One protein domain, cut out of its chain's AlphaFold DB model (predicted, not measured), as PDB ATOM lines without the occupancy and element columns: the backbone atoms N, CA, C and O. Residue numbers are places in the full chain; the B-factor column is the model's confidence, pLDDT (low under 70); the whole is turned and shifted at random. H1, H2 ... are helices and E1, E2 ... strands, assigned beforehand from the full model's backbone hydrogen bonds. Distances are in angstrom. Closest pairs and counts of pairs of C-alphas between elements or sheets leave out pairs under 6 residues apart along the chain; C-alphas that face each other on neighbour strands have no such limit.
ATOM      1  N   THR A   3      95.363 143.645 103.773       94.62
ATOM      2  CA  THR A   3      95.527 143.820 105.216       94.62
ATOM      3  C   THR A   3      96.943 144.309 105.505       94.62
ATOM      4  O   THR A   3      97.778 144.390 104.599       94.62
ATOM      5  N   LYS A   4      97.191 144.710 106.749       93.31
ATOM      6  CA  LYS A   4      98.416 145.388 107.161       93.31
ATOM      7  C   LYS A   4      99.273 144.451 107.998       93.31
ATOM      8  O   LYS A   4      98.793 143.867 108.966       93.31
ATOM      9  N   HIS A   5     100.549 144.340 107.654       91.62
ATOM     10  CA  HIS A   5     101.502 143.610 108.474       91.62
ATOM     11  C   HIS A   5     101.670 144.331 109.823       91.62
ATOM     12  O   HIS A   5     101.946 145.535 109.824       91.62
ATOM     13  N   PRO A   6     101.537 143.637 110.968       87.19
ATOM     14  CA  PRO A   6     101.559 144.281 112.281       87.19
ATOM     15  C   PRO A   6     102.913 144.928 112.603       87.19
ATOM     16  O   PRO A   6     102.947 145.994 113.204       87.19
ATOM     17  N   GLU A   7     104.017 144.315 112.166       90.62
ATOM     18  CA  GLU A   7     105.371 144.812 112.462       90.62
ATOM     19  C   GLU A   7     105.855 145.904 111.495       90.62
ATOM     20  O   GLU A   7     106.338 146.944 111.928       90.62
ATOM     21  N   THR A   8     105.732 145.693 110.178       92.12
ATOM     22  CA  THR A   8     106.274 146.620 109.168       92.12
ATOM     23  C   THR A   8     105.291 147.716 108.772       92.12
ATOM     24  O   THR A   8     105.681 148.727 108.194       92.12
ATOM     25  N   GLY A   9     103.998 147.510 109.026       90.81
ATOM     26  CA  GLY A   9     102.935 148.382 108.551       90.81
ATOM     27  C   GLY A   9     102.695 148.337 107.036       90.81
ATOM     28  O   GLY A   9     101.855 149.095 106.551       90.81
ATOM     29  N   GLY A  10     103.396 147.474 106.295       93.44
ATOM     30  CA  GLY A  10     103.183 147.279 104.862       93.44
ATOM     31  C   GLY A  10     101.857 146.578 104.568       93.44
ATOM     32  O   GLY A  10     101.384 145.767 105.368       93.44
ATOM     33  N   PHE A  11     101.255 146.885 103.421       96.06
ATOM     34  CA  PHE A  11     100.070 146.173 102.944       96.06
ATOM     35  C   PHE A  11     100.458 144.885 102.222       96.06
ATOM     36  O   PHE A  11     101.468 144.838 101.530       96.06
ATOM     37  N   TYR A  12      99.618 143.861 102.345       93.88
ATOM     38  CA  TYR A  12      99.712 142.640 101.550       93.88
ATOM     39  C   TYR A  12      98.323 142.130 101.164       93.88
ATOM     40  O   TYR A  12      97.321 142.425 101.825       93.88
ATOM     41  N   VAL A  13      98.255 141.360 100.075       93.12
ATOM     42  CA  VAL A  13      97.010 140.726  99.626       93.12
ATOM     43  C   VAL A  13      96.750 139.471 100.448       93.12
ATOM     44  O   VAL A  13      97.597 138.584 100.532       93.12
ATOM     45  N   ALA A  14      95.549 139.373 101.011       89.81
ATOM     46  CA  ALA A  14      95.113 138.213 101.775       89.81
ATOM     47  C   ALA A  14      93.844 137.589 101.181       89.81
ATOM     48  O   ALA A  14      93.015 138.263 100.557       89.81
ATOM     49  N   ALA A  15      93.689 136.286 101.416       88.38
ATOM     50  CA  ALA A  15      92.467 135.536 101.167       88.38
ATOM     51  C   ALA A  15      91.999 134.910 102.482       88.38
ATOM     52  O   ALA A  15      92.762 134.208 103.146       88.38
ATOM     53  N   LEU A  16      90.746 135.163 102.851       88.81
ATOM     54  CA  LEU A  16      90.160 134.619 104.066       88.81
ATOM     55  C   LEU A  16      89.520 133.258 103.775       88.81
ATOM     56  O   LEU A  16      88.646 133.157 102.916       88.81
ATOM     57  N   LEU A  17      89.963 132.217 104.485       88.75
ATOM     58  CA  LEU A  17      89.454 130.844 104.330       88.75
ATOM     59  C   LEU A  17      88.595 130.378 105.515       88.75
ATOM     60  O   LEU A  17      87.898 129.374 105.401       88.75
ATOM     61  N   GLY A  18      88.628 131.096 106.637       90.25
ATOM     62  CA  GLY A  18      87.868 130.821 107.856       90.25
ATOM     63  C   GLY A  18      87.623 132.117 108.626       90.25
ATOM     64  O   GLY A  18      88.303 133.109 108.373       90.25
ATOM     65  N   LEU A  19      86.627 132.130 109.512       90.94
ATOM     66  CA  LEU A  19      86.184 133.349 110.200       90.94
ATOM     67  C   LEU A  19      86.777 133.495 111.606       90.94
ATOM     68  O   LEU A  19      87.006 134.622 112.041       90.94
ATOM     69  N   LYS A  20      87.072 132.383 112.290       86.94
ATOM     70  CA  LYS A  20      87.706 132.374 113.611       86.94
ATOM     71  C   LYS A  20      88.901 131.412 113.659       86.94
ATOM     72  O   LYS A  20      88.876 130.409 112.948       86.94
ATOM     73  N   PRO A  21      89.940 131.691 114.470       82.31
ATOM     74  CA  PRO A  21      91.129 130.835 114.563       82.31
ATOM     75  C   PRO A  21      90.862 129.420 115.096       82.31
ATOM     76  O   PRO A  21      91.587 128.492 114.753       82.31
ATOM     77  N   ASP A  22      89.851 129.267 115.947       85.12
ATOM     78  CA  ASP A  22      89.446 128.025 116.612       85.12
ATOM     79  C   ASP A  22      88.361 127.248 115.847       85.12
ATOM     80  O   ASP A  22      87.980 126.150 116.250       85.12
ATOM     81  N   GLU A  23      87.904 127.778 114.711       86.31
ATOM     82  CA  GLU A  23      86.946 127.118 113.829       86.31
ATOM     83  C   GLU A  23      87.654 126.506 112.603       86.31
ATOM     84  O   GLU A  23      88.631 127.063 112.088       86.31
ATOM     85  N   PRO A  24      87.166 125.368 112.075       86.31
ATOM     86  CA  PRO A  24      87.652 124.834 110.808       86.31
ATOM     87  C   PRO A  24      87.516 125.844 109.660       86.31
ATOM     88  O   PRO A  24      86.589 126.655 109.616       86.31
ATOM     89  N   ALA A  25      88.411 125.752 108.674       88.44
ATOM     90  CA  ALA A  25      88.289 126.541 107.453       88.44
ATOM     91  C   ALA A  25      86.960 126.235 106.738       88.44
ATOM     92  O   ALA A  25      86.586 125.079 106.549       88.44
ATOM     93  N   LEU A  26      86.279 127.287 106.290       90.75
ATOM     94  CA  LEU A  26      85.001 127.221 105.572       90.75
ATOM     95  C   LEU A  26      85.181 126.919 104.083       90.75
ATOM     96  O   LEU A  26      84.220 126.573 103.395       90.75
ATOM     97  N   ILE A  27      86.397 127.100 103.573       86.94
ATOM     98  CA  ILE A  27      86.805 126.691 102.235       86.94
ATOM     99  C   ILE A  27      87.998 125.756 102.397       86.94
ATOM    100  O   ILE A  27      89.046 126.149 102.918       86.94
ATOM    101  N   THR A  28      87.843 124.515 101.943       82.56
ATOM    102  CA  THR A  28      88.923 123.529 102.008       82.56
ATOM    103  C   THR A  28      89.905 123.718 100.852       82.56
ATOM    104  O   THR A  28      89.596 124.303  99.810       82.56
ATOM    105  N   ARG A  29      91.122 123.193 101.015       75.88
ATOM    106  CA  ARG A  29      92.128 123.216  99.943       75.88
ATOM    107  C   ARG A  29      91.701 122.387  98.731       75.88
ATOM    108  O   ARG A  29      92.045 122.761  97.614       75.88
ATOM    109  N   ASP A  30      90.939 121.316  98.941       77.62
ATOM    110  CA  ASP A  30      90.444 120.455  97.861       77.62
ATOM    111  C   ASP A  30      89.345 121.145  97.050       77.62
ATOM    112  O   ASP A  30      89.358 121.096  95.820       77.62
ATOM    113  N   GLU A  31      88.447 121.872  97.721       80.94
ATOM    114  CA  GLU A  31      87.453 122.713  97.049       80.94
ATOM    115  C   GLU A  31      88.112 123.803  96.202       80.94
ATOM    116  O   GLU A  31      87.711 124.023  95.054       80.94
ATOM    117  N   LEU A  32      89.159 124.450  96.733       77.81
ATOM    118  CA  LEU A  32      89.970 125.369  95.940       77.81
ATOM    119  C   LEU A  32      90.568 124.632  94.746       77.81
ATOM    120  O   LEU A  32      90.356 125.062  93.622       77.81
ATOM    121  N   ALA A  33      91.220 123.488  94.952       72.31
ATOM    122  CA  ALA A  33      91.882 122.741  93.886       72.31
ATOM    123  C   ALA A  33      90.952 122.298  92.739       72.31
ATOM    124  O   ALA A  33      91.435 122.130  91.618       72.31
ATOM    125  N   GLY A  34      89.649 122.135  92.994       76.00
ATOM    126  CA  GLY A  34      88.636 121.873  91.965       76.00
ATOM    127  C   GLY A  34      88.286 123.082  91.086       76.00
ATOM    128  O   GLY A  34      87.774 122.902  89.985       76.00
ATOM    129  N   THR A  35      88.582 124.305  91.538       77.81
ATOM    130  CA  THR A  35      88.270 125.560  90.825       77.81
ATOM    131  C   THR A  35      89.533 126.294  90.365       77.81
ATOM    132  O   THR A  35      89.639 126.739  89.227       77.81
ATOM    133  N   PHE A  36      90.500 126.428  91.266       79.81
ATOM    134  CA  PHE A  36      91.780 127.099  91.097       79.81
ATOM    135  C   PHE A  36      92.786 126.494  92.079       79.81
ATOM    136  O   PHE A  36      92.605 126.597  93.291       79.81
ATOM    137  N   ARG A  37      93.881 125.904  91.588       78.88
ATOM    138  CA  ARG A  37      94.978 125.457  92.456       78.88
ATOM    139  C   ARG A  37      95.921 126.625  92.744       78.88
ATOM    140  O   ARG A  37      96.627 127.058  91.832       78.88
ATOM    141  N   PRO A  38      95.979 127.141  93.986       83.12
ATOM    142  CA  PRO A  38      96.926 128.193  94.309       83.12
ATOM    143  C   PRO A  38      98.342 127.639  94.194       83.12
ATOM    144  O   PRO A  38      98.657 126.599  94.777       83.12
ATOM    145  N   LEU A  39      99.210 128.361  93.489       86.81
ATOM    146  CA  LEU A  39     100.602 127.948  93.315       86.81
ATOM    147  C   LEU A  39     101.315 127.767  94.664       86.81
ATOM    148  O   LEU A  39     102.169 126.898  94.780       86.81
ATOM    149  N   ASP A  40     100.933 128.534  95.693       82.81
ATOM    150  CA  ASP A  40     101.487 128.393  97.045       82.81
ATOM    151  C   ASP A  40     101.183 127.017  97.674       82.81
ATOM    152  O   ASP A  40     102.029 126.413  98.330       82.81
ATOM    153  N   VAL A  41      99.998 126.463  97.387       82.94
ATOM    154  CA  VAL A  41      99.633 125.090  97.767       82.94
ATOM    155  C   VAL A  41     100.432 124.087  96.940       82.94
ATOM    156  O   VAL A  41     100.931 123.100  97.481       82.94
ATOM    157  N   GLU A  42     100.573 124.335  95.635       85.94
ATOM    158  CA  GLU A  42     101.285 123.425  94.737       85.94
ATOM    159  C   GLU A  42     102.785 123.364  94.987       85.94
ATOM    160  O   GLU A  42     103.366 122.308  94.752       85.94
ATOM    161  N   ARG A  43     103.424 124.444  95.450       89.75
ATOM    162  CA  ARG A  43     104.871 124.465  95.707       89.75
ATOM    163  C   ARG A  43     105.289 123.780  97.001       89.75
ATOM    164  O   ARG A  43     106.482 123.704  97.252       89.75
ATOM    165  N   ARG A  44     104.354 123.327  97.844       89.00
ATOM    166  CA  ARG A  44     104.659 122.752  99.166       89.00
ATOM    167  C   ARG A  44     105.839 121.780  99.136       89.00
ATOM    168  O   ARG A  44     105.946 120.960  98.219       89.00
ATOM    169  N   GLY A  45     106.703 121.914 100.140       90.31
ATOM    170  CA  GLY A  45     107.968 121.196 100.232       90.31
ATOM    171  C   GLY A  45     109.103 121.805  99.401       90.31
ATOM    172  O   GLY A  45     110.246 121.416  99.595       90.31
ATOM    173  N   PHE A  46     108.822 122.774  98.525       92.31
ATOM    174  CA  PHE A  46     109.811 123.484  97.720       92.31
ATOM    175  C   PHE A  46     109.793 124.985  98.025       92.31
ATOM    176  O   PHE A  46     108.743 125.632  98.145       92.31
ATOM    177  N   TYR A  47     110.989 125.546  98.128       89.25
ATOM    178  CA  TYR A  47     111.235 126.921  98.532       89.25
ATOM    179  C   TYR A  47     112.246 127.551  97.595       89.25
ATOM    180  O   TYR A  47     113.109 126.872  97.043       89.25
ATOM    181  N   LEU A  48     112.146 128.862  97.422       83.88
ATOM    182  CA  LEU A  48     113.182 129.597  96.724       83.88
ATOM    183  C   LEU A  48     114.403 129.750  97.638       83.88
ATOM    184  O   LEU A  48     114.251 130.075  98.814       83.88
ATOM    185  N   ALA A  49     115.586 129.530  97.078       84.56
ATOM    186  CA  ALA A  49     116.870 129.869  97.675       84.56
ATOM    187  C   ALA A  49     117.661 130.742  96.688       84.56
ATOM    188  O   ALA A  49     117.338 130.763  95.496       84.56
ATOM    189  N   ASP A  50     118.691 131.436  97.169       76.69
ATOM    190  CA  ASP A  50     119.463 132.391  96.359       76.69
ATOM    191  C   ASP A  50     120.034 131.751  95.078       76.69
ATOM    192  O   ASP A  50     119.908 132.317  93.992       76.69
ATOM    193  N   ASP A  51     120.522 130.509  95.179       77.06
ATOM    194  CA  ASP A  51     121.132 129.766  94.066       77.06
ATOM    195  C   ASP A  51     120.216 128.691  93.445       77.06
ATOM    196  O   ASP A  51     120.665 127.855  92.655       77.06
ATOM    197  N   GLY A  52     118.919 128.664  93.783       79.12
ATOM    198  CA  GLY A  52     118.003 127.668  93.223       79.12
ATOM    199  C   GLY A  52     116.774 127.371  94.072       79.12
ATOM    200  O   GLY A  52     116.023 128.264  94.457       79.12
ATOM    201  N   ILE A  53     116.516 126.082  94.296       87.69
ATOM    202  CA  ILE A  53     115.353 125.605  95.049       87.69
ATOM    203  C   ILE A  53     115.831 124.801  96.238       87.69
ATOM    204  O   ILE A  53     116.563 123.826  96.080       87.69
ATOM    205  N   ALA A  54     115.370 125.195  97.417       89.75
ATOM    206  CA  ALA A  54     115.493 124.405  98.625       89.75
ATOM    207  C   ALA A  54     114.294 123.462  98.760       89.75
ATOM    208  O   ALA A  54     113.174 123.776  98.345       89.75
ATOM    209  N   ILE A  55     114.536 122.302  99.359       90.75
ATOM    210  CA  ILE A  55     113.522 121.291  99.641       90.75
ATOM    211  C   ILE A  55     113.416 121.138 101.159       90.75
ATOM    212  O   ILE A  55     114.445 121.043 101.824       90.75
ATOM    213  N   ASP A  56     112.195 121.093 101.701       91.56
ATOM    214  CA  ASP A  56     111.973 120.564 103.053       91.56
ATOM    215  C   ASP A  56     111.719 119.055 102.949       91.56
ATOM    216  O   ASP A  56     110.605 118.654 102.600       91.56
ATOM    217  N   PRO A  57     112.716 118.200 103.249       87.19
ATOM    218  CA  PRO A  57     112.575 116.752 103.117       87.19
ATOM    219  C   PRO A  57     111.556 116.155 104.097       87.19
ATOM    220  O   PRO A  57     111.209 114.987 103.970       87.19
ATOM    221  N   ARG A  58     111.079 116.929 105.081       89.88
ATOM    222  CA  ARG A  58     110.064 116.491 106.047       89.88
ATOM    223  C   ARG A  58     108.640 116.771 105.567       89.88
ATOM    224  O   ARG A  58     107.702 116.345 106.239       89.88
ATOM    225  N   ASP A  59     108.450 117.511 104.467       90.25
ATOM    226  CA  ASP A  59     107.100 117.711 103.935       90.25
ATOM    227  C   ASP A  59     106.542 116.353 103.457       90.25
ATOM    228  O   ASP A  59     107.227 115.653 102.707       90.25
ATOM    229  N   PRO A  60     105.300 115.980 103.836       87.94
ATOM    230  CA  PRO A  60     104.685 114.697 103.472       87.94
ATOM    231  C   PRO A  60     104.598 114.413 101.968       87.94
ATOM    232  O   PRO A  60     104.261 113.302 101.568       87.94
ATOM    233  N   ARG A  61     104.846 115.417 101.122       86.56
ATOM    234  CA  ARG A  61     104.965 115.251  99.678       86.56
ATOM    235  C   ARG A  61     106.133 114.355  99.264       86.56
ATOM    236  O   ARG A  61     106.059 113.752  98.194       86.56
ATOM    237  N   PHE A  62     107.212 114.324 100.041       89.00
ATOM    238  CA  PHE A  62     108.391 113.528  99.725       89.00
ATOM    239  C   PHE A  62     108.321 112.171 100.419       89.00
ATOM    240  O   PHE A  62     107.928 112.065 101.579       89.00
ATOM    241  N   GLY A  63     108.716 111.125  99.700       85.38
ATOM    242  CA  GLY A  63     108.796 109.772 100.224       85.38
ATOM    243  C   GLY A  63     109.546 108.855  99.265       85.38
ATOM    244  O   GLY A  63     109.640 109.134  98.070       85.38
ATOM    245  N   ASP A  64     110.063 107.752  99.798       75.50
ATOM    246  CA  ASP A  64     110.987 106.872  99.066       75.50
ATOM    247  C   ASP A  64     110.282 105.739  98.302       75.50
ATOM    248  O   ASP A  64     110.903 105.024  97.521       75.50
ATOM    249  N   GLN A  65     108.983 105.538  98.545       70.69
ATOM    250  CA  GLN A  65     108.264 104.328  98.122       70.69
ATOM    251  C   GLN A  65     107.404 104.517  96.866       70.69
ATOM    252  O   GLN A  65     107.116 103.546  96.168       70.69
ATOM    253  N   SER A  66     106.964 105.740  96.569       75.25
ATOM    254  CA  SER A  66     106.139 106.037  95.396       75.25
ATOM    255  C   SER A  66     106.285 107.499  94.981       75.25
ATOM    256  O   SER A  66     106.406 108.387  95.821       75.25
ATOM    257  N   GLY A  67     106.277 107.755  93.672       83.44
ATOM    258  CA  GLY A  67     106.339 109.108  93.131       83.44
ATOM    259  C   GLY A  67     107.248 109.241  91.918       83.44
ATOM    260  O   GLY A  67     107.763 108.267  91.373       83.44
ATOM    261  N   GLU A  68     107.408 110.486  91.486       88.00
ATOM    262  CA  GLU A  68     108.264 110.858  90.369       88.00
ATOM    263  C   GLU A  68     109.628 111.327  90.905       88.00
ATOM    264  O   GLU A  68     109.660 112.200  91.779       88.00
ATOM    265  N   PRO A  69     110.754 110.778  90.415       91.06
ATOM    266  CA  PRO A  69     112.070 111.142  90.919       91.06
ATOM    267  C   PRO A  69     112.400 112.607  90.599       91.06
ATOM    268  O   PRO A  69     112.149 113.102  89.498       91.06
ATOM    269  N   LEU A  70     113.007 113.306  91.562       90.38
ATOM    270  CA  LEU A  70     113.419 114.705  91.386       90.38
ATOM    271  C   LEU A  70     114.589 114.861  90.411       90.38
ATOM    272  O   LEU A  70     114.728 115.911  89.785       90.38
ATOM    273  N   PHE A  71     115.398 113.816  90.259       92.06
ATOM    274  CA  PHE A  71     116.535 113.769  89.350       92.06
ATOM    275  C   PHE A  71     116.421 112.554  88.434       92.06
ATOM    276  O   PHE A  71     115.998 111.477  88.857       92.06
ATOM    277  N   ALA A  72     116.800 112.729  87.175       91.44
ATOM    278  CA  ALA A  72     116.993 111.625  86.252       91.44
ATOM    279  C   ALA A  72     118.262 110.832  86.619       91.44
ATOM    280  O   ALA A  72     119.098 111.282  87.403       91.44
ATOM    281  N   ALA A  73     118.425 109.647  86.021       91.31
ATOM    282  CA  ALA A  73     119.569 108.770  86.285       91.31
ATOM    283  C   ALA A  73     120.934 109.403  85.938       91.31
ATOM    284  O   ALA A  73     121.957 108.979  86.464       91.31
ATOM    285  N   ASP A  74     120.954 110.420  85.072       93.19
ATOM    286  CA  ASP A  74     122.149 111.180  84.691       93.19
ATOM    287  C   ASP A  74     122.446 112.369  85.629       93.19
ATOM    288  O   ASP A  74     123.344 113.165  85.356       93.19
ATOM    289  N   GLY A  75     121.690 112.511  86.724       90.75
ATOM    290  CA  GLY A  75     121.832 113.593  87.698       90.75
ATOM    291  C   GLY A  75     121.195 114.920  87.273       90.75
ATOM    292  O   GLY A  75     121.267 115.894  88.023       90.75
ATOM    293  N   ARG A  76     120.550 114.996  86.100       92.75
ATOM    294  CA  ARG A  76     119.832 116.207  85.675       92.75
ATOM    295  C   ARG A  76     118.476 116.336  86.377       92.75
ATOM    296  O   ARG A  76     117.896 115.324  86.769       92.75
ATOM    297  N   PRO A  77     117.918 117.559  86.498       91.44
ATOM    298  CA  PRO A  77     116.570 117.753  87.025       91.44
ATOM    299  C   PRO A  77     115.532 116.930  86.255       91.44
ATOM    300  O   PRO A  77     115.388 117.093  85.040       91.44
ATOM    301  N   GLY A  78     114.796 116.078  86.968       93.12
ATOM    302  CA  GLY A  78     113.662 115.325  86.440       93.12
ATOM    303  C   GLY A  78     112.454 116.224  86.161       93.12
ATOM    304  O   GLY A  78     112.426 117.399  86.545       93.12
ATOM    305  N   VAL A  79     111.429 115.675  85.507       91.62
ATOM    306  CA  VAL A  79     110.237 116.434  85.083       91.62
ATOM    307  C   VAL A  79     109.501 117.055  86.284       91.62
ATOM    308  O   VAL A  79     109.158 118.240  86.240       91.62
ATOM    309  N   ALA A  80     109.368 116.334  87.401       90.06
ATOM    310  CA  ALA A  80     108.817 116.861  88.653       90.06
ATOM    311  C   ALA A  80     109.542 118.120  89.157       90.06
ATOM    312  O   ALA A  80     108.888 119.119  89.479       90.06
ATOM    313  N   LEU A  81     110.880 118.088  89.213       90.88
ATOM    314  CA  LEU A  81     111.694 119.199  89.710       90.88
ATOM    315  C   LEU A  81     111.664 120.389  88.745       90.88
ATOM    316  O   LEU A  81     111.549 121.533  89.189       90.88
ATOM    317  N   GLN A  82     111.683 120.145  87.432       91.56
ATOM    318  CA  GLN A  82     111.537 121.200  86.421       91.56
ATOM    319  C   GLN A  82     110.180 121.906  86.534       91.56
ATOM    320  O   GLN A  82     110.124 123.138  86.586       91.56
ATOM    321  N   ARG A  83     109.085 121.140  86.654       91.19
ATOM    322  CA  ARG A  83     107.741 121.694  86.879       91.19
ATOM    323  C   ARG A  83     107.707 122.546  88.142       91.19
ATOM    324  O   ARG A  83     107.182 123.656  88.124       91.19
ATOM    325  N   MET A  84     108.285 122.048  89.230       91.56
ATOM    326  CA  MET A  84     108.282 122.773  90.496       91.56
ATOM    327  C   MET A  84     109.123 124.044  90.449       91.56
ATOM    328  O   MET A  84     108.725 125.076  90.987       91.56
ATOM    329  N   THR A  85     110.232 124.002  89.716       90.06
ATOM    330  CA  THR A  85     111.054 125.178  89.428       90.06
ATOM    331  C   THR A  85     110.276 126.251  88.693       90.06
ATOM    332  O   THR A  85     110.361 127.427  89.052       90.06
ATOM    333  N   ALA A  86     109.476 125.862  87.701       90.50
ATOM    334  CA  ALA A  86     108.608 126.794  86.997       90.50
ATOM    335  C   ALA A  86     107.540 127.400  87.927       90.50
ATOM    336  O   ALA A  86     107.311 128.607  87.876       90.50
ATOM    337  N   ILE A  87     106.933 126.598  88.811       91.62
ATOM    338  CA  ILE A  87     105.929 127.064  89.785       91.62
ATOM    339  C   ILE A  87     106.533 128.074  90.770       91.62
ATOM    340  O   ILE A  87     105.979 129.159  90.944       91.62
ATOM    341  N   VAL A  88     107.673 127.750  91.389       90.00
ATOM    342  CA  VAL A  88     108.345 128.632  92.359       90.00
ATOM    343  C   VAL A  88     108.794 129.936  91.694       90.00
ATOM    344  O   VAL A  88     108.601 131.011  92.260       90.00
ATOM    345  N   ARG A  89     109.322 129.868  90.464       87.69
ATOM    346  CA  ARG A  89     109.668 131.061  89.678       87.69
ATOM    347  C   ARG A  89     108.442 131.927  89.407       87.69
ATOM    348  O   ARG A  89     108.473 133.114  89.694       87.69
ATOM    349  N   LYS A  90     107.351 131.324  88.928       89.25
ATOM    350  CA  LYS A  90     106.098 132.036  88.653       89.25
ATOM    351  C   LYS A  90     105.526 132.700  89.907       89.25
ATOM    352  O   LYS A  90     104.991 133.799  89.813       89.25
ATOM    353  N   LEU A  91     105.643 132.054  91.068       87.38
ATOM    354  CA  LEU A  91     105.268 132.650  92.350       87.38
ATOM    355  C   LEU A  91     106.100 133.887  92.664       87.38
ATOM    356  O   LEU A  91     105.517 134.927  92.944       87.38
ATOM    357  N   ARG A  92     107.432 133.795  92.578       86.19
ATOM    358  CA  ARG A  92     108.320 134.945  92.800       86.19
ATOM    359  C   ARG A  92     107.982 136.098  91.862       86.19
ATOM    360  O   ARG A  92     107.826 137.222  92.320       86.19
ATOM    361  N   ASP A  93     107.844 135.819  90.573       86.94
ATOM    362  CA  ASP A  93     107.531 136.854  89.590       86.94
ATOM    363  C   ASP A  93     106.144 137.468  89.890       86.94
ATOM    364  O   ASP A  93     105.935 138.666  89.732       86.94
ATOM    365  N   GLY A  94     105.196 136.669  90.391       87.56
ATOM    366  CA  GLY A  94     103.892 137.139  90.864       87.56
ATOM    367  C   GLY A  94     103.941 138.012  92.126       87.56
ATOM    368  O   GLY A  94     103.080 138.880  92.274       87.56
ATOM    369  N   LEU A  95     104.933 137.824  93.008       87.12
ATOM    370  CA  LEU A  95     105.129 138.686  94.182       87.12
ATOM    371  C   LEU A  95     105.473 140.109  93.747       87.12
ATOM    372  O   LEU A  95     104.784 141.030  94.166       87.12
ATOM    373  N   GLN A  96     106.415 140.275  92.812       90.06
ATOM    374  CA  GLN A  96     106.768 141.603  92.299       90.06
ATOM    375  C   GLN A  96     105.556 142.319  91.686       90.06
ATOM    376  O   GLN A  96     105.295 143.471  92.006       90.06
ATOM    377  N   HIS A  97     104.754 141.625  90.871       92.81
ATOM    378  CA  HIS A  97     103.531 142.218  90.314       92.81
ATOM    379  C   HIS A  97     102.508 142.608  91.395       92.81
ATOM    380  O   HIS A  97     101.753 143.564  91.219       92.81
ATOM    381  N   THR A  98     102.454 141.856  92.498       94.06
ATOM    382  CA  THR A  98     101.589 142.175  93.641       94.06
ATOM    383  C   THR A  98     102.098 143.416  94.370       94.06
ATOM    384  O   THR A  98     101.297 144.295  94.685       94.06
ATOM    385  N   ASP A  99     103.411 143.515  94.578       94.69
ATOM    386  CA  ASP A  99     104.055 144.665  95.213       94.69
ATOM    387  C   ASP A  99     103.874 145.937  94.375       94.69
ATOM    388  O   ASP A  99     103.465 146.967  94.910       94.69
ATOM    389  N   ASP A 100     104.067 145.851  93.055       96.44
ATOM    390  CA  ASP A 100     103.858 146.963  92.121       96.44
ATOM    391  C   ASP A 100     102.401 147.449  92.149       96.44
ATOM    392  O   ASP A 100     102.135 148.652  92.235       96.44
ATOM    393  N   PHE A 101     101.443 146.513  92.155       97.75
ATOM    394  CA  PHE A 101     100.023 146.837  92.283       97.75
ATOM    395  C   PHE A 101      99.728 147.559  93.605       97.75
ATOM    396  O   PHE A 101      99.094 148.615  93.597       97.75
ATOM    397  N   ILE A 102     100.196 147.025  94.738       97.69
ATOM    398  CA  ILE A 102      99.988 147.641  96.057       97.69
ATOM    399  C   ILE A 102     100.610 149.041  96.092       97.69
ATOM    400  O   ILE A 102      99.951 149.990  96.523       97.69
ATOM    401  N   ALA A 103     101.836 149.192  95.590       97.62
ATOM    402  CA  ALA A 103     102.535 150.470  95.536       97.62
ATOM    403  C   ALA A 103     101.769 151.508  94.703       97.62
ATOM    404  O   ALA A 103     101.642 152.661  95.131       97.62
ATOM    405  N   ALA A 104     101.198 151.112  93.562       98.19
ATOM    406  CA  ALA A 104     100.364 151.989  92.743       98.19
ATOM    407  C   ALA A 104      99.096 152.435  93.492       98.19
ATOM    408  O   ALA A 104      98.794 153.631  93.531       98.19
ATOM    409  N   MET A 105      98.389 151.503  94.142       98.31
ATOM    410  CA  MET A 105      97.182 151.817  94.921       98.31
ATOM    411  C   MET A 105      97.490 152.752  96.098       98.31
ATOM    412  O   MET A 105      96.721 153.670  96.375       98.31
ATOM    413  N   MET A 106      98.629 152.563  96.770       97.69
ATOM    414  CA  MET A 106      99.076 153.446  97.851       97.69
ATOM    415  C   MET A 106      99.475 154.835  97.340       97.69
ATOM    416  O   MET A 106      99.068 155.839  97.923       97.69
ATOM    417  N   THR A 107     100.239 154.902  96.246       97.94
ATOM    418  CA  THR A 107     100.724 156.165  95.656       97.94
ATOM    419  C   THR A 107      99.566 157.053  95.216       97.94
ATOM    420  O   THR A 107      99.569 158.256  95.471       97.94
ATOM    421  N   LEU A 108      98.545 156.448  94.609       98.25
ATOM    422  CA  LEU A 108      97.327 157.128  94.170       98.25
ATOM    423  C   LEU A 108      96.293 157.304  95.296       98.25
ATOM    424  O   LEU A 108      95.214 157.826  95.044       98.25
ATOM    425  N   LYS A 109      96.621 156.902  96.535       97.88
ATOM    426  CA  LYS A 109      95.756 157.006  97.725       97.88
ATOM    427  C   LYS A 109      94.392 156.328  97.556       97.88
ATOM    428  O   LYS A 109      93.383 156.816  98.051       97.88
ATOM    429  N   LEU A 110      94.380 155.182  96.883       98.44
ATOM    430  CA  LEU A 110      93.168 154.422  96.581       98.44
ATOM    431  C   LEU A 110      92.823 153.379  97.649       98.44
ATOM    432  O   LEU A 110      91.764 152.766  97.574       98.44
ATOM    433  N   VAL A 111      93.712 153.123  98.610       98.12
ATOM    434  CA  VAL A 111      93.479 152.132  99.670       98.12
ATOM    435  C   VAL A 111      92.640 152.749 100.786       98.12
ATOM    436  O   VAL A 111      93.060 153.726 101.403       98.12
ATOM    437  N   GLU A 112      91.501 152.134 101.096       96.94
ATOM    438  CA  GLU A 112      90.602 152.557 102.176       96.94
ATOM    439  C   GLU A 112      90.310 151.401 103.149       96.94
ATOM    440  O   GLU A 112      90.294 150.234 102.733       96.94
ATOM    441  N   PRO A 113      90.124 151.683 104.452       96.25
ATOM    442  CA  PRO A 113      89.726 150.667 105.417       96.25
ATOM    443  C   PRO A 113      88.279 150.225 105.179       96.25
ATOM    444  O   PRO A 113      87.435 151.015 104.763       96.25
ATOM    445  N   ILE A 114      87.993 148.965 105.495       94.38
ATOM    446  CA  ILE A 114      86.633 148.432 105.555       94.38
ATOM    447  C   ILE A 114      86.432 147.692 106.871       94.38
ATOM    448  O   ILE A 114      87.294 146.923 107.298       94.38
ATOM    449  N   ASP A 115      85.257 147.880 107.460       91.44
ATOM    450  CA  ASP A 115      84.794 147.097 108.597       91.44
ATOM    451  C   ASP A 115      83.710 146.137 108.114       91.44
ATOM    452  O   ASP A 115      82.757 146.529 107.435       91.44
ATOM    453  N   ILE A 116      83.878 144.851 108.423       92.81
ATOM    454  CA  ILE A 116      82.917 143.815 108.042       92.81
ATOM    455  C   ILE A 116      82.260 143.276 109.304       92.81
ATOM    456  O   ILE A 116      82.907 142.615 110.114       92.81
ATOM    457  N   GLU A 117      80.961 143.525 109.442       94.69
ATOM    458  CA  GLU A 117      80.126 142.947 110.491       94.69
ATOM    459  C   GLU A 117      79.312 141.775 109.938       94.69
ATOM    460  O   GLU A 117      78.617 141.894 108.926       94.69
ATOM    461  N   LEU A 118      79.395 140.630 110.610       93.94
ATOM    462  CA  LEU A 118      78.676 139.405 110.281       93.94
ATOM    463  C   LEU A 118      77.818 138.986 111.478       93.94
ATOM    464  O   LEU A 118      78.292 138.979 112.613       93.94
ATOM    465  N   GLY A 119      76.566 138.617 111.214       93.44
ATOM    466  CA  GLY A 119      75.671 137.986 112.185       93.44
ATOM    467  C   GLY A 119      75.343 136.557 111.764       93.44
ATOM    468  O   GLY A 119      75.271 136.271 110.566       93.44
ATOM    469  N   PHE A 120      75.149 135.680 112.744       94.38
ATOM    470  CA  PHE A 120      74.948 134.248 112.530       94.38
ATOM    471  C   PHE A 120      73.659 133.736 113.182       94.38
ATOM    472  O   PHE A 120      73.071 134.397 114.039       94.38
ATOM    473  N   ASP A 121      73.211 132.555 112.749       92.44
ATOM    474  CA  ASP A 121      71.902 131.999 113.137       92.44
ATOM    475  C   ASP A 121      71.849 131.547 114.610       92.44
ATOM    476  O   ASP A 121      70.772 131.459 115.197       92.44
ATOM    477  N   ASP A 122      73.008 131.312 115.228       91.25
ATOM    478  CA  ASP A 122      73.174 131.050 116.665       91.25
ATOM    479  C   ASP A 122      73.118 132.328 117.529       91.25
ATOM    480  O   ASP A 122      73.242 132.260 118.752       91.25
ATOM    481  N   GLY A 123      72.916 133.497 116.909       92.44
ATOM    482  CA  GLY A 123      72.908 134.803 117.567       92.44
ATOM    483  C   GLY A 123      74.298 135.414 117.762       92.44
ATOM    484  O   GLY A 123      74.393 136.539 118.262       92.44
ATOM    485  N   ASP A 124      75.359 134.714 117.355       92.75
ATOM    486  CA  ASP A 124      76.727 135.214 117.422       92.75
ATOM    487  C   ASP A 124      76.957 136.360 116.421       92.75
ATOM    488  O   ASP A 124      76.313 136.454 115.366       92.75
ATOM    489  N   LYS A 125      77.897 137.246 116.754       94.00
ATOM    490  CA  LYS A 125      78.296 138.378 115.913       94.00
ATOM    491  C   LYS A 125      79.810 138.452 115.826       94.00
ATOM    492  O   LYS A 125      80.511 138.321 116.825       94.00
ATOM    493  N   LEU A 126      80.309 138.731 114.629       93.44
ATOM    494  CA  LEU A 126      81.734 138.874 114.362       93.44
ATOM    495  C   LEU A 126      82.001 140.171 113.610       93.44
ATOM    496  O   LEU A 126      81.422 140.411 112.553       93.44
ATOM    497  N   THR A 127      82.933 140.960 114.131       93.50
ATOM    498  CA  THR A 127      83.460 142.144 113.455       93.50
ATOM    499  C   THR A 127      84.891 141.860 113.027       93.50
ATOM    500  O   THR A 127      85.744 141.536 113.854       93.50
ATOM    501  N   LEU A 128      85.154 141.963 111.728       90.38
ATOM    502  CA  LEU A 128      86.484 141.829 111.152       90.38
ATOM    503  C   LEU A 128      87.048 143.227 110.898       90.38
ATOM    504  O   LEU A 128      86.545 143.956 110.044       90.38
ATOM    505  N   ALA A 129      88.096 143.565 111.647       89.38
ATOM    506  CA  ALA A 129      88.818 144.827 111.549       89.38
ATOM    507  C   ALA A 129      90.194 144.635 110.890       89.38
ATOM    508  O   ALA A 129      90.680 143.513 110.728       89.38
ATOM    509  N   GLY A 130      90.848 145.742 110.522       91.12
ATOM    510  CA  GLY A 130      92.174 145.710 109.890       91.12
ATOM    511  C   GLY A 130      92.150 145.209 108.442       91.12
ATOM    512  O   GLY A 130      93.172 144.753 107.917       91.12
ATOM    513  N   LEU A 131      90.983 145.287 107.804       94.56
ATOM    514  CA  LEU A 131      90.769 144.961 106.405       94.56
ATOM    515  C   LEU A 131      90.727 146.241 105.575       94.56
ATOM    516  O   LEU A 131      90.277 147.288 106.036       94.56
ATOM    517  N   TYR A 132      91.207 146.142 104.342       97.12
ATOM    518  CA  TYR A 132      91.285 147.265 103.422       97.12
ATOM    519  C   TYR A 132      90.889 146.827 102.009       97.12
ATOM    520  O   TYR A 132      91.078 145.666 101.607       97.12
ATOM    521  N   THR A 133      90.351 147.768 101.243       97.38
ATOM    522  CA  THR A 133      89.961 147.597  99.840       97.38
ATOM    523  C   THR A 133      90.443 148.769  98.990       97.38
ATOM    524  O   THR A 133      91.137 149.658  99.479       97.38
ATOM    525  N   ILE A 134      90.097 148.736  97.704       98.12
ATOM    526  CA  ILE A 134      90.271 149.852  96.784       98.12
ATOM    527  C   ILE A 134      88.987 150.682  96.734       98.12
ATOM    528  O   ILE A 134      87.918 150.143  96.422       98.12
ATOM    529  N   SER A 135      89.126 151.977  97.005       98.06
ATOM    530  CA  SER A 135      88.076 152.985  96.897       98.06
ATOM    531  C   SER A 135      87.737 153.233  95.432       98.06
ATOM    532  O   SER A 135      88.571 153.719  94.664       98.06
ATOM    533  N   LEU A 136      86.519 152.873  95.020       97.00
ATOM    534  CA  LEU A 136      86.064 153.121  93.649       97.00
ATOM    535  C   LEU A 136      85.712 154.592  93.414       97.00
ATOM    536  O   LEU A 136      85.817 155.045  92.279       97.00
ATOM    537  N   ASP A 137      85.359 155.325  94.470       97.81
ATOM    538  CA  ASP A 137      85.098 156.763  94.398       97.81
ATOM    539  C   ASP A 137      86.409 157.516  94.140       97.81
ATOM    540  O   ASP A 137      86.532 158.213  93.136       97.81
ATOM    541  N   ALA A 138      87.453 157.264  94.945       98.31
ATOM    542  CA  ALA A 138      88.772 157.858  94.708       98.31
ATOM    543  C   ALA A 138      89.375 157.431  93.359       98.31
ATOM    544  O   ALA A 138      90.101 158.199  92.734       98.31
ATOM    545  N   LEU A 139      89.072 156.211  92.902       97.88
ATOM    546  CA  LEU A 139      89.462 155.740  91.575       97.88
ATOM    547  C   LEU A 139      88.749 156.528  90.467       97.88
ATOM    548  O   LEU A 139      89.384 156.844  89.469       97.88
ATOM    549  N   ALA A 140      87.460 156.837  90.623       97.19
ATOM    550  CA  ALA A 140      86.688 157.609  89.648       97.19
ATOM    551  C   ALA A 140      87.130 159.080  89.560       97.19
ATOM    552  O   ALA A 140      86.976 159.691  88.504       97.19
ATOM    553  N   ASP A 141      87.713 159.611  90.636       98.00
ATOM    554  CA  ASP A 141      88.211 160.988  90.727       98.00
ATOM    555  C   ASP A 141      89.649 161.171  90.195       98.00
ATOM    556  O   ASP A 141      90.176 162.289  90.197       98.00
ATOM    557  N   LEU A 142      90.317 160.098  89.752       98.44
ATOM    558  CA  LEU A 142      91.670 160.191  89.197       98.44
ATOM    559  C   LEU A 142      91.701 160.937  87.860       98.44
ATOM    560  O   LEU A 142      90.774 160.868  87.055       98.44
ATOM    561  N   ALA A 143      92.834 161.585  87.583       98.31
ATOM    562  CA  ALA A 143      93.074 162.203  86.287       98.31
ATOM    563  C   ALA A 143      93.198 161.150  85.166       98.31
ATOM    564  O   ALA A 143      93.650 160.020  85.388       98.31
ATOM    565  N   ASP A 144      92.835 161.537  83.941       98.31
ATOM    566  CA  ASP A 144      92.811 160.652  82.768       98.31
ATOM    567  C   ASP A 144      94.142 159.916  82.537       98.31
ATOM    568  O   ASP A 144      94.160 158.730  82.198       98.31
ATOM    569  N   ASP A 145      95.274 160.595  82.734       98.25
ATOM    570  CA  ASP A 145      96.610 160.025  82.562       98.25
ATOM    571  C   ASP A 145      96.914 158.931  83.598       98.25
ATOM    572  O   ASP A 145      97.472 157.884  83.250       98.25
ATOM    573  N   GLN A 146      96.478 159.119  84.845       98.25
ATOM    574  CA  GLN A 146      96.589 158.126  85.914       98.25
ATOM    575  C   GLN A 146      95.711 156.901  85.627       98.25
ATOM    576  O   GLN A 146      96.169 155.765  85.778       98.25
ATOM    577  N   ILE A 147      94.482 157.109  85.143       97.88
ATOM    578  CA  ILE A 147      93.586 156.020  84.724       97.88
ATOM    579  C   ILE A 147      94.193 155.217  83.574       97.88
ATOM    580  O   ILE A 147      94.219 153.982  83.620       97.88
ATOM    581  N   VAL A 148      94.724 155.894  82.552       98.25
ATOM    582  CA  VAL A 148      95.384 155.231  81.420       98.25
ATOM    583  C   VAL A 148      96.595 154.430  81.898       98.25
ATOM    584  O   VAL A 148      96.758 153.284  81.471       98.25
ATOM    585  N   ALA A 149      97.408 154.972  82.809       97.88
ATOM    586  CA  ALA A 149      98.542 154.253  83.384       97.88
ATOM    587  C   ALA A 149      98.096 152.974  84.118       97.88
ATOM    588  O   ALA A 149      98.624 151.893  83.841       97.88
ATOM    589  N   LEU A 150      97.067 153.060  84.971       98.12
ATOM    590  CA  LEU A 150      96.504 151.901  85.675       98.12
ATOM    591  C   LEU A 150      95.936 150.848  84.719       98.12
ATOM    592  O   LEU A 150      96.104 149.648  84.949       98.12
ATOM    593  N   PHE A 151      95.273 151.271  83.643       98.00
ATOM    594  CA  PHE A 151      94.749 150.361  82.629       98.00
ATOM    595  C   PHE A 151      95.875 149.623  81.894       98.00
ATOM    596  O   PHE A 151      95.810 148.403  81.738       98.00
ATOM    597  N   ARG A 152      96.928 150.336  81.472       97.75
ATOM    598  CA  ARG A 152      98.065 149.741  80.749       97.75
ATOM    599  C   ARG A 152      98.893 148.801  81.619       97.75
ATOM    600  O   ARG A 152      99.370 147.796  81.104       97.75
ATOM    601  N   ALA A 153      99.003 149.088  82.914       96.69
ATOM    602  CA  ALA A 153      99.642 148.210  83.896       96.69
ATOM    603  C   ALA A 153      98.762 147.014  84.321       96.69
ATOM    604  O   ALA A 153      99.204 146.156  85.081       96.69
ATOM    605  N   GLY A 154      97.500 146.953  83.875       97.12
ATOM    606  CA  GLY A 154      96.539 145.921  84.280       97.12
ATOM    607  C   GLY A 154      96.018 146.063  85.719       97.12
ATOM    608  O   GLY A 154      95.290 145.211  86.228       97.12
ATOM    609  N   HIS A 155      96.365 147.151  86.406       97.94
ATOM    610  CA  HIS A 155      95.969 147.396  87.791       97.94
ATOM    611  C   HIS A 155      94.483 147.722  87.926       97.94
ATOM    612  O   HIS A 155      93.879 147.397  88.946       97.94
ATOM    613  N   LEU A 156      93.865 148.290  86.886       96.88
ATOM    614  CA  LEU A 156      92.440 148.606  86.921       96.88
ATOM    615  C   LEU A 156      91.578 147.341  87.078       96.88
ATOM    616  O   LEU A 156      90.676 147.314  87.912       96.88
ATOM    617  N   GLN A 157      91.877 146.257  86.348       96.50
ATOM    618  CA  GLN A 157      91.110 145.010  86.494       96.50
ATOM    619  C   GLN A 157      91.292 144.392  87.887       96.50
ATOM    620  O   GLN A 157      90.336 143.869  88.464       96.50
ATOM    621  N   LEU A 158      92.504 144.480  88.442       96.50
ATOM    622  CA  LEU A 158      92.818 143.979  89.780       96.50
ATOM    623  C   LEU A 158      92.098 144.774  90.876       96.50
ATOM    624  O   LEU A 158      91.575 144.165  91.808       96.50
ATOM    625  N   ALA A 159      92.003 146.099  90.736       97.56
ATOM    626  CA  ALA A 159      91.255 146.957  91.652       97.56
ATOM    627  C   ALA A 159      89.779 146.534  91.733       97.56
ATOM    628  O   ALA A 159      89.283 146.219  92.816       97.56
ATOM    629  N   TYR A 160      89.101 146.395  90.588       97.19
ATOM    630  CA  TYR A 160      87.707 145.939  90.558       97.19
ATOM    631  C   TYR A 160      87.532 144.508  91.082       97.19
ATOM    632  O   TYR A 160      86.561 144.225  91.792       97.19
ATOM    633  N   ALA A 161      88.457 143.596  90.766       95.88
ATOM    634  CA  ALA A 161      88.424 142.234  91.298       95.88
ATOM    635  C   ALA A 161      88.564 142.226  92.830       95.88
ATOM    636  O   ALA A 161      87.849 141.493  93.519       95.88
ATOM    637  N   MET A 162      89.441 143.077  93.370       96.19
ATOM    638  CA  MET A 162      89.635 143.227  94.805       96.19
ATOM    639  C   MET A 162      88.384 143.772  95.490       96.19
ATOM    640  O   MET A 162      87.919 143.147  96.445       96.19
ATOM    641  N   THR A 163      87.788 144.852  94.985       96.06
ATOM    642  CA  THR A 163      86.544 145.396  95.551       96.06
ATOM    643  C   THR A 163      85.402 144.379  95.445       96.06
ATOM    644  O   THR A 163      84.665 144.143  96.402       96.06
ATOM    645  N   GLY A 164      85.305 143.659  94.323       95.00
ATOM    646  CA  GLY A 164      84.326 142.585  94.138       95.00
ATOM    647  C   GLY A 164      84.506 141.392  95.087       95.00
ATOM    648  O   GLY A 164      83.527 140.690  95.370       95.00
ATOM    649  N   SER A 165      85.721 141.170  95.603       94.62
ATOM    650  CA  SER A 165      86.028 140.077  96.535       94.62
ATOM    651  C   SER A 165      85.349 140.239  97.898       94.62
ATOM    652  O   SER A 165      85.108 139.234  98.564       94.62
ATOM    653  N   ILE A 166      84.937 141.456  98.276       93.31
ATOM    654  CA  ILE A 166      84.223 141.721  99.538       93.31
ATOM    655  C   ILE A 166      82.921 140.905  99.616       93.31
ATOM    656  O   ILE A 166      82.565 140.378 100.664       93.31
ATOM    657  N   ARG A 167      82.245 140.665  98.486       92.19
ATOM    658  CA  ARG A 167      81.026 139.832  98.460       92.19
ATOM    659  C   ARG A 167      81.257 138.378  98.892       92.19
ATOM    660  O   ARG A 167      80.293 137.668  99.176       92.19
ATOM    661  N   GLN A 168      82.506 137.909  98.942       92.31
ATOM    662  CA  GLN A 168      82.813 136.568  99.443       92.31
ATOM    663  C   GLN A 168      82.621 136.451 100.963       92.31
ATOM    664  O   GLN A 168      82.358 135.344 101.428       92.31
ATOM    665  N   PHE A 169      82.646 137.548 101.733       93.19
ATOM    666  CA  PHE A 169      82.365 137.502 103.176       93.19
ATOM    667  C   PHE A 169      80.959 136.978 103.474       93.19
ATOM    668  O   PHE A 169      80.799 136.091 104.307       93.19
ATOM    669  N   SER A 170      79.947 137.433 102.730       91.62
ATOM    670  CA  SER A 170      78.577 136.927 102.877       91.62
ATOM    671  C   SER A 170      78.476 135.434 102.552       91.62
ATOM    672  O   SER A 170      77.733 134.708 103.204       91.62
ATOM    673  N   ARG A 171      79.256 134.945 101.577       92.44
ATOM    674  CA  ARG A 171      79.316 133.511 101.245       92.44
ATOM    675  C   ARG A 171      79.982 132.692 102.347       92.44
ATOM    676  O   ARG A 171      79.513 131.600 102.647       92.44
ATOM    677  N   LEU A 172      81.046 133.211 102.957       93.31
ATOM    678  CA  LEU A 172      81.664 132.584 104.128       93.31
ATOM    679  C   LEU A 172      80.670 132.535 105.296       93.31
ATOM    680  O   LEU A 172      80.497 131.477 105.894       93.31
ATOM    681  N   ALA A 173      79.942 133.622 105.561       93.00
ATOM    682  CA  ALA A 173      78.928 133.643 106.614       93.00
ATOM    683  C   ALA A 173      77.823 132.596 106.387       93.00
ATOM    684  O   ALA A 173      77.509 131.823 107.290       93.00
ATOM    685  N   GLN A 174      77.314 132.487 105.155       92.94
ATOM    686  CA  GLN A 174      76.340 131.455 104.776       92.94
ATOM    687  C   GLN A 174      76.879 130.033 104.990       92.94
ATOM    688  O   GLN A 174      76.158 129.167 105.479       92.94
ATOM    689  N   ARG A 175      78.151 129.782 104.655       92.88
ATOM    690  CA  ARG A 175      78.787 128.475 104.883       92.88
ATOM    691  C   ARG A 175      78.912 128.143 106.367       92.88
ATOM    692  O   ARG A 175      78.652 127.002 106.739       92.88
ATOM    693  N   ARG A 176      79.266 129.121 107.208       92.88
ATOM    694  CA  ARG A 176      79.306 128.930 108.665       92.88
ATOM    695  C   ARG A 176      77.922 128.553 109.202       92.88
ATOM    696  O   ARG A 176      77.807 127.533 109.872       92.88
ATOM    697  N   ASN A 177      76.873 129.289 108.825       93.06
ATOM    698  CA  ASN A 177      75.491 128.990 109.233       93.06
ATOM    699  C   ASN A 177      75.016 127.597 108.789       93.06
ATOM    700  O   ASN A 177      74.374 126.879 109.556       93.06
ATOM    701  N   ALA A 178      75.381 127.173 107.576       91.19
ATOM    702  CA  ALA A 178      75.083 125.821 107.111       91.19
ATOM    703  C   ALA A 178      75.750 124.744 107.990       91.19
ATOM    704  O   ALA A 178      75.147 123.702 108.241       91.19
ATOM    705  N   GLY A 179      76.960 125.009 108.492       87.00
ATOM    706  CA  GLY A 179      77.655 124.147 109.450       87.00
ATOM    707  C   GLY A 179      76.988 124.090 110.828       87.00
ATOM    708  O   GLY A 179      76.944 123.020 111.421       87.00
ATOM    709  N   LEU A 180      76.411 125.200 111.305       85.38
ATOM    710  CA  LEU A 180      75.660 125.247 112.573       85.38
ATOM    711  C   LEU A 180      74.370 124.414 112.525       85.38
ATOM    712  O   LEU A 180      73.949 123.854 113.532       85.38
ATOM    713  N   SER A 181      73.749 124.325 111.346       72.44
ATOM    714  CA  SER A 181      72.518 123.555 111.124       72.44
ATOM    715  C   SER A 181      72.767 122.063 110.861       72.44
ATOM    716  O   SER A 181      71.814 121.287 110.767       72.44
ATOM    717  N   ALA A 182      74.026 121.641 110.699       65.56
ATOM    718  CA  ALA A 182      74.366 120.243 110.472       65.56
ATOM    719  C   ALA A 182      74.326 119.467 111.803       65.56
ATOM    720  O   ALA A 182      74.912 119.921 112.786       65.56
TER     721      ALA A 182
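AT A GLANCE: This is residues 3 to 182 of the 185 residues of an uncharacterized protein of Sphingomonas sanxanigenens DSM 19645 = NX02 (UniProt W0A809). The long helix H3 and the long hairpin E4-E5 form an open L, meeting at the end of H3, with H6 and H7 following one another along the hairpin and H4 and H5 near the corner. The small hairpin E2-E3 and the short helix H2 pack on the first half of H3, and E1 packs on it nearer the corner. The 180 printed residues hold seven named helices and five named strands, in the order E1 H1 H2 E2 E3 H3 E4 E5 H4 H5 H6 H7, with two antiparallel sheets, E2 - E3 and E4 - E5; the class is mixed, helices and strands. The whole is loose, with a radius of gyration of the C-alphas of 20.5 A and spans of 60 by 52 by 32 A.

HOW THE PARTS SIT: Start at E1, residues 11 to 13, which pairs with no named strand; its closest C-alpha to H3, residues 79 to 107, is Phe 11, 7.0 A from Ile 102. H1, residues 29 to 35, touches no helix. H2, residues 39 to 42, touches H3 at residues 87 to 91 alone, C-alphas Leu 39 and Ile 87 being closest at 6.5 A. E2, residues 46 to 49, and E3, residues 52 to 55, are an antiparallel hairpin, with N 47 and O 54 at 2.8 A; the closest C-alphas of E2 and H3 are Leu 48 and Val 88, 6.6 A. Next, E4, residues 111 to 119, and E5, residues 125 to 134, form a second antiparallel hairpin, with N 118 and O 126 at 2.8 A; E5 bends by 68 degrees at residue 130. H4, residues 136 to 140, is close but not clearly touching H6, residues 155 to 165: C-alphas Leu 136 and Thr 163 are closest at 8.0 A. H5, residues 144 to 152, and H6 touch only at the corner, and only just, with 3 pairs of C-alphas within 8 A, Leu 150 and Leu 156 closest at 5.4 A. The closest C-alphas of H6 and E5 are Thr 163 and Thr 133, 5.9 A. H7, residues 168 to 180, meets H6 only through their link; its closest C-alpha to E4 is Ala 173, 6.8 A from Leu 118. Every O i to N i+4 pair is within hydrogen-bond range in H3, H4, H5, H6 and H7, and 2 of 3 in H1; H2 is too short for one.

IN THESE COORDINATES: Find C-alpha 11, where E1 begins, at (100.070, 146.173, 102.944). H3 runs 42.2 A from C-alpha 79 at (110.237, 116.434, 85.083); E4 is 26.0 A long, E5 25.3 A, H6 15.1 A, and H7 18.8 A, ending at C-alpha 180, (75.660, 125.247, 112.573).

THE WHOLE: The C-alphas farthest apart, Asp 74 and Gly 123, are 63.7 A apart. The printed part has no cut; the links E1 to H1 and E3 to H3 are long. Mean pLDDT of the printed part is 90.8, and residue 182 alone is under 70.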